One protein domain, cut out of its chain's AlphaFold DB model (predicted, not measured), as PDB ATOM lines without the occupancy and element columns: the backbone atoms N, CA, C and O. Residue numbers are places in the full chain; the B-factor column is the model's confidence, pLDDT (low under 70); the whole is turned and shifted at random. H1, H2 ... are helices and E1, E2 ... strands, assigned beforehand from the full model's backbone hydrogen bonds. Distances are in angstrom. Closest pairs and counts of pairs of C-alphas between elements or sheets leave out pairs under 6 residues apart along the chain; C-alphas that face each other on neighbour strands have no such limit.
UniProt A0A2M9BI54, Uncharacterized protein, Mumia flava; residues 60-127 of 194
ATOM      1  N   ILE A  60     -33.721 -40.082  28.848       70.69
ATOM      2  CA  ILE A  60     -33.789 -41.090  27.792       70.69
ATOM      3  C   ILE A  60     -32.766 -40.761  26.717       70.69
ATOM      4  O   ILE A  60     -32.584 -39.592  26.377       70.69
ATOM      5  N   ASP A  61     -32.139 -41.790  26.162       75.88
ATOM      6  CA  ASP A  61     -31.351 -41.658  24.945       75.88
ATOM      7  C   ASP A  61     -32.291 -41.531  23.749       75.88
ATOM      8  O   ASP A  61     -33.152 -42.388  23.520       75.88
ATOM      9  N   VAL A  62     -32.133 -40.461  22.973       72.12
ATOM     10  CA  VAL A  62     -32.840 -40.328  21.700       72.12
ATOM     11  C   VAL A  62     -32.331 -41.421  20.754       72.12
ATOM     12  O   VAL A  62     -31.126 -41.487  20.496       72.12
ATOM     13  N   PRO A  63     -33.205 -42.284  20.210       67.81
ATOM     14  CA  PRO A  63     -32.774 -43.321  19.287       67.81
ATOM     15  C   PRO A  63     -32.258 -42.699  17.984       67.81
ATOM     16  O   PRO A  63     -32.895 -41.819  17.408       67.81
ATOM     17  N   SER A  64     -31.127 -43.187  17.480       65.81
ATOM     18  CA  SER A  64     -30.651 -42.840  16.138       65.81
ATOM     19  C   SER A  64     -31.360 -43.716  15.104       65.81
ATOM     20  O   SER A  64     -31.242 -44.941  15.148       65.81
ATOM     21  N   VAL A  65     -32.097 -43.110  14.169       63.25
ATOM     22  CA  VAL A  65     -32.684 -43.834  13.029       63.25
ATOM     23  C   VAL A  65     -31.685 -43.791  11.867       63.25
ATOM     24  O   VAL A  65     -31.251 -42.704  11.496       63.25
ATOM     25  N   PRO A  66     -31.300 -44.945  11.297       54.91
ATOM     26  CA  PRO A  66     -30.164 -45.035  10.379       54.91
ATOM     27  C   PRO A  66     -30.409 -44.529   8.946       54.91
ATOM     28  O   PRO A  66     -29.448 -44.445   8.194       54.91
ATOM     29  N   ASP A  67     -31.644 -44.198   8.553       63.09
ATOM     30  CA  ASP A  67     -31.991 -43.920   7.147       63.09
ATOM     31  C   ASP A  67     -32.768 -42.589   6.999       63.09
ATOM     32  O   ASP A  67     -34.007 -42.579   6.987       63.09
ATOM     33  N   PRO A  68     -32.070 -41.437   6.930       68.69
ATOM     34  CA  PRO A  68     -32.680 -40.175   6.513       68.69
ATOM     35  C   PRO A  68     -33.105 -40.226   5.031       68.69
ATOM     36  O   PRO A  68     -32.597 -41.013   4.235       68.69
ATOM     37  N   GLY A  69     -34.081 -39.403   4.651       68.94
ATOM     38  CA  GLY A  69     -34.633 -39.318   3.294       68.94
ATOM     39  C   GLY A  69     -35.805 -40.264   2.995       68.94
ATOM     40  O   GLY A  69     -36.345 -40.235   1.887       68.94
ATOM     41  N   GLN A  70     -36.244 -41.079   3.960       78.88
ATOM     42  CA  GLN A  70     -37.393 -41.982   3.803       78.88
ATOM     43  C   GLN A  70     -38.741 -41.243   3.937       78.88
ATOM     44  O   GLN A  70     -38.848 -40.271   4.692       78.88
ATOM     45  N   PRO A  71     -39.810 -41.699   3.253       81.94
ATOM     46  CA  PRO A  71     -41.132 -41.091   3.370       81.94
ATOM     47  C   PRO A  71     -41.718 -41.286   4.776       81.94
ATOM     48  O   PRO A  71     -41.861 -42.414   5.254       81.94
ATOM     49  N   LEU A  72     -42.135 -40.183   5.402       81.00
ATOM     50  CA  LEU A  72     -42.599 -40.151   6.791       81.00
ATOM     51  C   LEU A  72     -43.792 -41.088   7.027       81.00
ATOM     52  O   LEU A  72     -43.810 -41.818   8.011       81.00
ATOM     53  N   ALA A  73     -44.729 -41.156   6.078       81.38
ATOM     54  CA  ALA A  73     -45.955 -41.953   6.188       81.38
ATOM     55  C   ALA A  73     -45.729 -43.464   6.416       81.38
ATOM     56  O   ALA A  73     -46.633 -44.157   6.878       81.38
ATOM     57  N   GLY A  74     -44.557 -44.001   6.059       78.19
ATOM     58  CA  GLY A  74     -44.185 -45.396   6.335       78.19
ATOM     59  C   GLY A  74     -43.339 -45.575   7.598       78.19
ATOM     60  O   GLY A  74     -43.121 -46.703   8.032       78.19
ATOM     61  N   LEU A  75     -42.856 -44.471   8.168       83.25
ATOM     62  CA  LEU A  75     -41.876 -44.441   9.246       83.25
ATOM     63  C   LEU A  75     -42.486 -43.994  10.583       83.25
ATOM     64  O   LEU A  75     -41.916 -44.298  11.624       83.25
ATOM     65  N   GLU A  76     -43.655 -43.343  10.592       84.31
ATOM     66  CA  GLU A  76     -44.320 -42.861  11.815       84.31
ATOM     67  C   GLU A  76     -44.482 -43.949  12.891       84.31
ATOM     68  O   GLU A  76     -44.097 -43.745  14.043       84.31
ATOM     69  N   ASP A  77     -45.010 -45.124  12.526       84.50
ATOM     70  CA  ASP A  77     -45.168 -46.253  13.454       84.50
ATOM     71  C   ASP A  77     -43.817 -46.809  13.927       84.50
ATOM     72  O   ASP A  77     -43.673 -47.188  15.090       84.50
ATOM     73  N   ALA A  78     -42.807 -46.825  13.052       83.62
ATOM     74  CA  ALA A  78     -41.462 -47.273  13.399       83.62
ATOM     75  C   ALA A  78     -40.785 -46.304  14.382       83.62
ATOM     76  O   ALA A  78     -40.211 -46.750  15.373       83.62
ATOM     77  N   ILE A  79     -40.921 -44.992  14.153       83.69
ATOM     78  CA  ILE A  79     -40.437 -43.920  15.034       83.69
ATOM     79  C   ILE A  79     -41.096 -44.023  16.408       83.69
ATOM     80  O   ILE A  79     -40.406 -44.019  17.424       83.69
ATOM     81  N   ARG A  80     -42.423 -44.181  16.468       85.44
ATOM     82  CA  ARG A  80     -43.107 -44.392  17.755       85.44
ATOM     83  C   ARG A  80     -42.622 -45.659  18.445       85.44
ATOM     84  O   ARG A  80     -42.399 -45.636  19.649       85.44
ATOM     85  N   GLY A  81     -42.415 -46.736  17.689       82.19
ATOM     86  CA  GLY A  81     -41.869 -47.988  18.204       82.19
ATOM     87  C   GLY A  81     -40.508 -47.806  18.875       82.19
ATOM     88  O   GLY A  81     -40.343 -48.227  20.018       82.19
ATOM     89  N   VAL A  82     -39.561 -47.133  18.214       82.62
ATOM     90  CA  VAL A  82     -38.223 -46.894  18.789       82.62
ATOM     91  C   VAL A  82     -38.254 -45.936  19.975       82.62
ATOM     92  O   VAL A  82     -37.508 -46.142  20.924       82.62
ATOM     93  N   VAL A  83     -39.135 -44.930  19.979       82.50
ATOM     94  CA  VAL A  83     -39.304 -44.033  21.135       82.50
ATOM     95  C   VAL A  83     -39.867 -44.796  22.333       82.50
ATOM     96  O   VAL A  83     -39.371 -44.653  23.445       82.50
ATOM     97  N   VAL A  84     -40.877 -45.641  22.122       85.12
ATOM     98  CA  VAL A  84     -41.460 -46.480  23.179       85.12
ATOM     99  C   VAL A  84     -40.436 -47.471  23.741       85.12
ATOM    100  O   VAL A  84     -40.393 -47.674  24.956       85.12
ATOM    101  N   ASP A  85     -39.606 -48.060  22.880       82.75
ATOM    102  CA  ASP A  85     -38.526 -48.964  23.283       82.75
ATOM    103  C   ASP A  85     -37.445 -48.225  24.089       82.75
ATOM    104  O   ASP A  85     -37.103 -48.655  25.191       82.75
ATOM    105  N   ALA A  86     -37.018 -47.045  23.624       78.56
ATOM    106  CA  ALA A  86     -36.078 -46.173  24.335       78.56
ATOM    107  C   ALA A  86     -36.614 -45.717  25.705       78.56
ATOM    108  O   ALA A  86     -35.856 -45.537  26.660       78.56
ATOM    109  N   CYS A  87     -37.933 -45.576  25.838       78.94
ATOM    110  CA  CYS A  87     -38.578 -45.287  27.114       78.94
ATOM    111  C   CYS A  87     -38.581 -46.483  28.081       78.94
ATOM    112  O   CYS A  87     -38.683 -46.270  29.287       78.94
ATOM    113  N   GLY A  88     -38.485 -47.729  27.612       74.81
ATOM    114  CA  GLY A  88     -38.387 -48.937  28.447       74.81
ATOM    115  C   GLY A  88     -39.653 -49.341  29.223       74.81
ATOM    116  O   GLY A  88     -39.734 -50.468  29.704       74.81
ATOM    117  N   ASP A  89     -40.658 -48.466  29.326       71.69
ATOM    118  CA  ASP A  89     -41.924 -48.718  30.037       71.69
ATOM    119  C   ASP A  89     -43.071 -49.167  29.112       71.69
ATOM    120  O   ASP A  89     -44.209 -49.333  29.554       71.69
ATOM    121  N   GLY A  90     -42.804 -49.342  27.812       69.94
ATOM    122  CA  GLY A  90     -43.828 -49.715  26.829       69.94
ATOM    123  C   GLY A  90     -44.830 -48.597  26.505       69.94
ATOM    124  O   GLY A  90     -45.862 -48.855  25.888       69.94
ATOM    125  N   THR A  91     -44.531 -47.354  26.897       76.44
ATOM    126  CA  THR A  91     -45.325 -46.153  26.596       76.44
ATOM    127  C   THR A  91     -44.435 -44.983  26.183       76.44
ATOM    128  O   THR A  91     -43.305 -44.879  26.659       76.44
ATOM    129  N   GLU A  92     -44.963 -44.074  25.357       76.44
ATOM    130  CA  GLU A  92     -44.296 -42.822  24.977       76.44
ATOM    131  C   GLU A  92     -44.051 -41.965  26.227       76.44
ATOM    132  O   GLU A  92     -44.980 -41.497  26.885       76.44
ATOM    133  N   CYS A  93     -42.783 -41.785  26.581       81.00
ATOM    134  CA  CYS A  93     -42.355 -40.983  27.721       81.00
ATOM    135  C   CYS A  93     -41.966 -39.550  27.328       81.00
ATOM    136  O   CYS A  93     -41.539 -38.793  28.194       81.00
ATOM    137  N   VAL A  94     -42.128 -39.176  26.056       83.69
ATOM    138  CA  VAL A  94     -41.899 -37.837  25.489       83.69
ATOM    139  C   VAL A  94     -43.028 -37.478  24.526       83.69
ATOM    140  O   VAL A  94     -43.701 -38.359  23.993       83.69
ATOM    141  N   GLU A  95     -43.251 -36.186  24.312       87.44
ATOM    142  CA  GLU A  95     -44.196 -35.701  23.305       87.44
ATOM    143  C   GLU A  95     -43.512 -35.672  21.934       87.44
ATOM    144  O   GLU A  95     -42.553 -34.928  21.742       87.44
ATOM    145  N   ILE A  96     -43.994 -36.466  20.975       87.12
ATOM    146  CA  ILE A  96     -43.443 -36.475  19.615       87.12
ATOM    147  C   ILE A  96     -44.110 -35.372  18.788       87.12
ATOM    148  O   ILE A  96     -45.322 -35.410  18.548       87.12
ATOM    149  N   VAL A  97     -43.317 -34.412  18.317       90.44
ATOM    150  CA  VAL A  97     -43.767 -33.355  17.402       90.44
ATOM    151  C   VAL A  97     -43.333 -33.695  15.989       90.44
ATOM    152  O   VAL A  97     -42.146 -33.745  15.687       90.44
ATOM    153  N   TRP A  98     -44.309 -33.905  15.111       88.00
ATOM    154  CA  TRP A  98     -44.072 -34.239  13.712       88.00
ATOM    155  C   TRP A  98     -43.831 -32.977  12.888       88.00
ATOM    156  O   TRP A  98     -44.598 -32.015  12.985       88.00
ATOM    157  N   GLY A  99     -42.772 -32.983  12.081       86.38
ATOM    158  CA  GLY A  99     -42.590 -31.989  11.034       86.38
ATOM    159  C   GLY A  99     -43.669 -32.100   9.948       86.38
ATOM    160  O   GLY A  99     -44.317 -33.134   9.796       86.38
ATOM    161  N   ASP A 100     -43.883 -31.009   9.210       86.50
ATOM    162  CA  ASP A 100     -44.923 -30.913   8.168       86.50
ATOM    163  C   ASP A 100     -44.464 -31.510   6.819       86.50
ATOM    164  O   ASP A 100     -45.242 -31.616   5.872       86.50
ATOM    165  N   GLY A 101     -43.188 -31.893   6.722       85.44
ATOM    166  CA  GLY A 101     -42.558 -32.368   5.498       85.44
ATOM    167  C   GLY A 101     -42.830 -33.853   5.212       85.44
ATOM    168  O   GLY A 101     -42.982 -34.661   6.130       85.44
ATOM    169  N   PRO A 102     -42.863 -34.254   3.930       85.44
ATOM    170  CA  PRO A 102     -43.095 -35.637   3.518       85.44
ATOM    171  C   PRO A 102     -41.946 -36.606   3.843       85.44
ATOM    172  O   PRO A 102     -42.167 -37.819   3.792       85.44
ATOM    173  N   CYS A 103     -40.741 -36.115   4.137       85.38
ATOM    174  CA  CYS A 103     -39.520 -36.923   4.181       85.38
ATOM    175  C   CYS A 103     -38.808 -36.765   5.525       85.38
ATOM    176  O   CYS A 103     -38.556 -35.645   5.951       85.38
ATOM    177  N   TYR A 104     -38.487 -37.870   6.195       86.06
ATOM    178  CA  TYR A 104     -37.787 -37.877   7.482       86.06
ATOM    179  C   TYR A 104     -36.314 -37.500   7.312       86.06
ATOM    180  O   TYR A 104     -35.655 -38.050   6.439       86.06
ATOM    181  N   GLN A 105     -35.789 -36.615   8.160       84.56
ATOM    182  CA  GLN A 105     -34.369 -36.234   8.167       84.56
ATOM    183  C   GLN A 105     -33.646 -36.559   9.472       84.56
ATOM    184  O   GLN A 105     -32.421 -36.600   9.502       84.56
ATOM    185  N   GLY A 106     -34.378 -36.787  10.561       84.62
ATOM    186  CA  GLY A 106     -33.763 -37.046  11.854       84.62
ATOM    187  C   GLY A 106     -34.645 -36.638  13.023       84.62
ATOM    188  O   GLY A 106     -35.851 -36.407  12.883       84.62
ATOM    189  N   PHE A 107     -34.011 -36.523  14.184       84.81
ATOM    190  CA  PHE A 107     -34.613 -35.992  15.400       84.81
ATOM    191  C   PHE A 107     -33.918 -34.703  15.835       84.81
ATOM    192  O   PHE A 107     -32.720 -34.538  15.610       84.81
ATOM    193  N   ASP A 108     -34.676 -33.823  16.482       82.31
ATOM    194  CA  ASP A 108     -34.163 -32.700  17.259       82.31
ATOM    195  C   ASP A 108     -34.641 -32.841  18.721       82.31
ATOM    196  O   ASP A 108     -35.857 -32.870  18.972       82.31
ATOM    197  N   PRO A 109     -33.716 -32.986  19.691       76.81
ATOM    198  CA  PRO A 109     -32.263 -33.111  19.506       76.81
ATOM    199  C   PRO A 109     -31.850 -34.434  18.813       76.81
ATOM    200  O   PRO A 109     -32.641 -35.382  18.797       76.81
ATOM    201  N   PRO A 110     -30.634 -34.518  18.233       76.94
ATOM    202  CA  PRO A 110     -30.195 -35.672  17.448       76.94
ATOM    203  C   PRO A 110     -30.051 -36.949  18.284       76.94
ATOM    204  O   PRO A 110     -29.915 -36.909  19.511       76.94
ATOM    205  N   GLY A 111     -30.051 -38.095  17.599       76.81
ATOM    206  CA  GLY A 111     -29.876 -39.406  18.225       76.81
ATOM    207  C   GLY A 111     -28.579 -39.508  19.040       76.81
ATOM    208  O   GLY A 111     -27.541 -38.981  18.640       76.81
ATOM    209  N   GLY A 112     -28.653 -40.162  20.199       71.44
ATOM    210  CA  GLY A 112     -27.586 -40.206  21.204       71.44
ATOM    211  C   GLY A 112     -27.552 -38.998  22.148       71.44
ATOM    212  O   GLY A 112     -26.640 -38.891  22.965       71.44
ATOM    213  N   THR A 113     -28.521 -38.082  22.047       79.31
ATOM    214  CA  THR A 113     -28.714 -37.026  23.050       79.31
ATOM    215  C   THR A 113     -29.586 -37.538  24.191       79.31
ATOM    216  O   THR A 113     -30.622 -38.161  23.964       79.31
ATOM    217  N   GLU A 114     -29.203 -37.222  25.423       80.19
ATOM    218  CA  GLU A 114     -29.999 -37.489  26.619       80.19
ATOM    219  C   GLU A 114     -31.066 -36.393  26.812       80.19
ATOM    220  O   GLU A 114     -30.728 -35.230  27.046       80.19
ATOM    221  N   ILE A 115     -32.358 -36.744  26.747       79.94
ATOM    222  CA  ILE A 115     -33.473 -35.815  27.017       79.94
ATOM    223  C   ILE A 115     -34.289 -36.226  28.239       79.94
ATOM    224  O   ILE A 115     -34.462 -37.404  28.537       79.94
ATOM    225  N   GLU A 116     -34.833 -35.249  28.965       82.19
ATOM    226  CA  GLU A 116     -35.668 -35.534  30.132       82.19
ATOM    227  C   GLU A 116     -37.018 -36.139  29.716       82.19
ATOM    228  O   GLU A 116     -37.666 -35.677  28.773       82.19
ATOM    229  N   ARG A 117     -37.495 -37.138  30.465       78.31
ATOM    230  CA  ARG A 117     -38.848 -37.691  30.296       78.31
ATOM    231  C   ARG A 117     -39.905 -36.594  30.466       78.31
ATOM    232  O   ARG A 117     -39.875 -35.836  31.432       78.31
ATOM    233  N   GLY A 118     -40.864 -36.546  29.551       77.88
ATOM    234  CA  GLY A 118     -41.896 -35.515  29.455       77.88
ATOM    235  C   GLY A 118     -41.488 -34.302  28.616       77.88
ATOM    236  O   GLY A 118     -42.287 -33.376  28.487       77.88
ATOM    237  N   SER A 119     -40.279 -34.303  28.051       86.19
ATOM    238  CA  SER A 119     -39.851 -33.311  27.062       86.19
ATOM    239  C   SER A 119     -40.471 -33.580  25.695       86.19
ATOM    240  O   SER A 119     -41.110 -34.609  25.465       86.19
ATOM    241  N   THR A 120     -40.265 -32.642  24.779       85.06
ATOM    242  CA  THR A 120     -40.687 -32.759  23.388       85.06
ATOM    243  C   THR A 120     -39.532 -33.291  22.542       85.06
ATOM    244  O   THR A 120     -38.428 -32.760  22.623       85.06
ATOM    245  N   LEU A 121     -39.793 -34.317  21.733       86.19
ATOM    246  CA  LEU A 121     -38.883 -34.829  20.710       86.19
ATOM    247  C   LEU A 121     -39.430 -34.422  19.342       86.19
ATOM    248  O   LEU A 121     -40.522 -34.849  18.958       86.19
ATOM    249  N   GLN A 122     -38.700 -33.586  18.609       88.62
ATOM    250  CA  GLN A 122     -39.134 -33.131  17.296       88.62
ATOM    251  C   GLN A 122     -38.603 -34.064  16.204       88.62
ATOM    252  O   GLN A 122     -37.419 -34.369  16.138       88.62
ATOM    253  N   VAL A 123     -39.492 -34.509  15.322       88.12
ATOM    254  CA  VAL A 123     -39.151 -35.227  14.096       88.12
ATOM    255  C   VAL A 123     -38.871 -34.195  13.019       88.12
ATOM    256  O   VAL A 123     -39.777 -33.480  12.581       88.12
ATOM    257  N   VAL A 124     -37.612 -34.105  12.607       86.69
ATOM    258  CA  VAL A 124     -37.191 -33.188  11.551       86.69
ATOM    259  C   VAL A 124     -37.561 -33.807  10.211       86.69
ATOM    260  O   VAL A 124     -37.261 -34.971   9.940       86.69
ATOM    261  N   THR A 125     -38.234 -33.023   9.377       88.81
ATOM    262  CA  THR A 125     -38.690 -33.439   8.051       88.81
ATOM    263  C   THR A 125     -38.316 -32.406   7.004       88.81
ATOM    264  O   THR A 125     -38.322 -31.215   7.311       88.81
ATOM    265  N   ASP A 126     -38.108 -32.846   5.769       83.94
ATOM    266  CA  ASP A 126     -37.850 -31.985   4.616       83.94
ATOM    267  C   ASP A 126     -38.895 -32.185   3.508       83.94
ATOM    268  O   ASP A 126     -39.585 -33.209   3.444       83.94
ATOM    269  N   ASP A 127     -39.001 -31.188   2.630       83.00
ATOM    270  CA  ASP A 127     -39.845 -31.199   1.431       83.00
ATOM    271  C   ASP A 127     -39.308 -32.118   0.320       83.00
ATOM    272  O   ASP A 127     -40.044 -32.475  -0.608       83.00
TER     273      ASP A 127
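This is residues 60 to 127 of the 194 residues of an uncharacterized protein of Mumia flava (UniProt A0A2M9BI54). A small three-stranded sheet has one helix, H1, packed along one face. The printed part has 68 residues, with H1, E1, E2, E3 along the chain; the mixed sheet runs E1, E3, E2, and the class is mixed, helices and strands, with under half of the residues in named elements. It is compact, radius of gyration of the C-alphas 11.0 A, spanning 32 by 19 by 19 A.

E3, residues 120 to 126, measures 19.0 A and ends at (-37.850, -31.985, 4.616). E1 is residues 95 to 98, E2 103 to 108. H1, residues 72 to 87, 21.3 A, begins at (-42.599, -40.151, 6.791).

E3 is parallel to E1, N 121 to O 95 2.8 A, and forms an antiparallel hairpin with E2, N 105 to O 124 2.8 A. H1 is on the sheet, height 9.7 A; its closest C-alphas to E2 are Leu 72 and Cys 103, 5.2 A. In H1, 10 of 12 O i to N i+4 pairs are within hydrogen-bond range.

The farthest C-alphas, Asp 89 and Asp 127, are 33.6 A apart. The printed part has no cut; E2 to E3 is a long link. Residues 63 to 69 and 90 have pLDDT under 70.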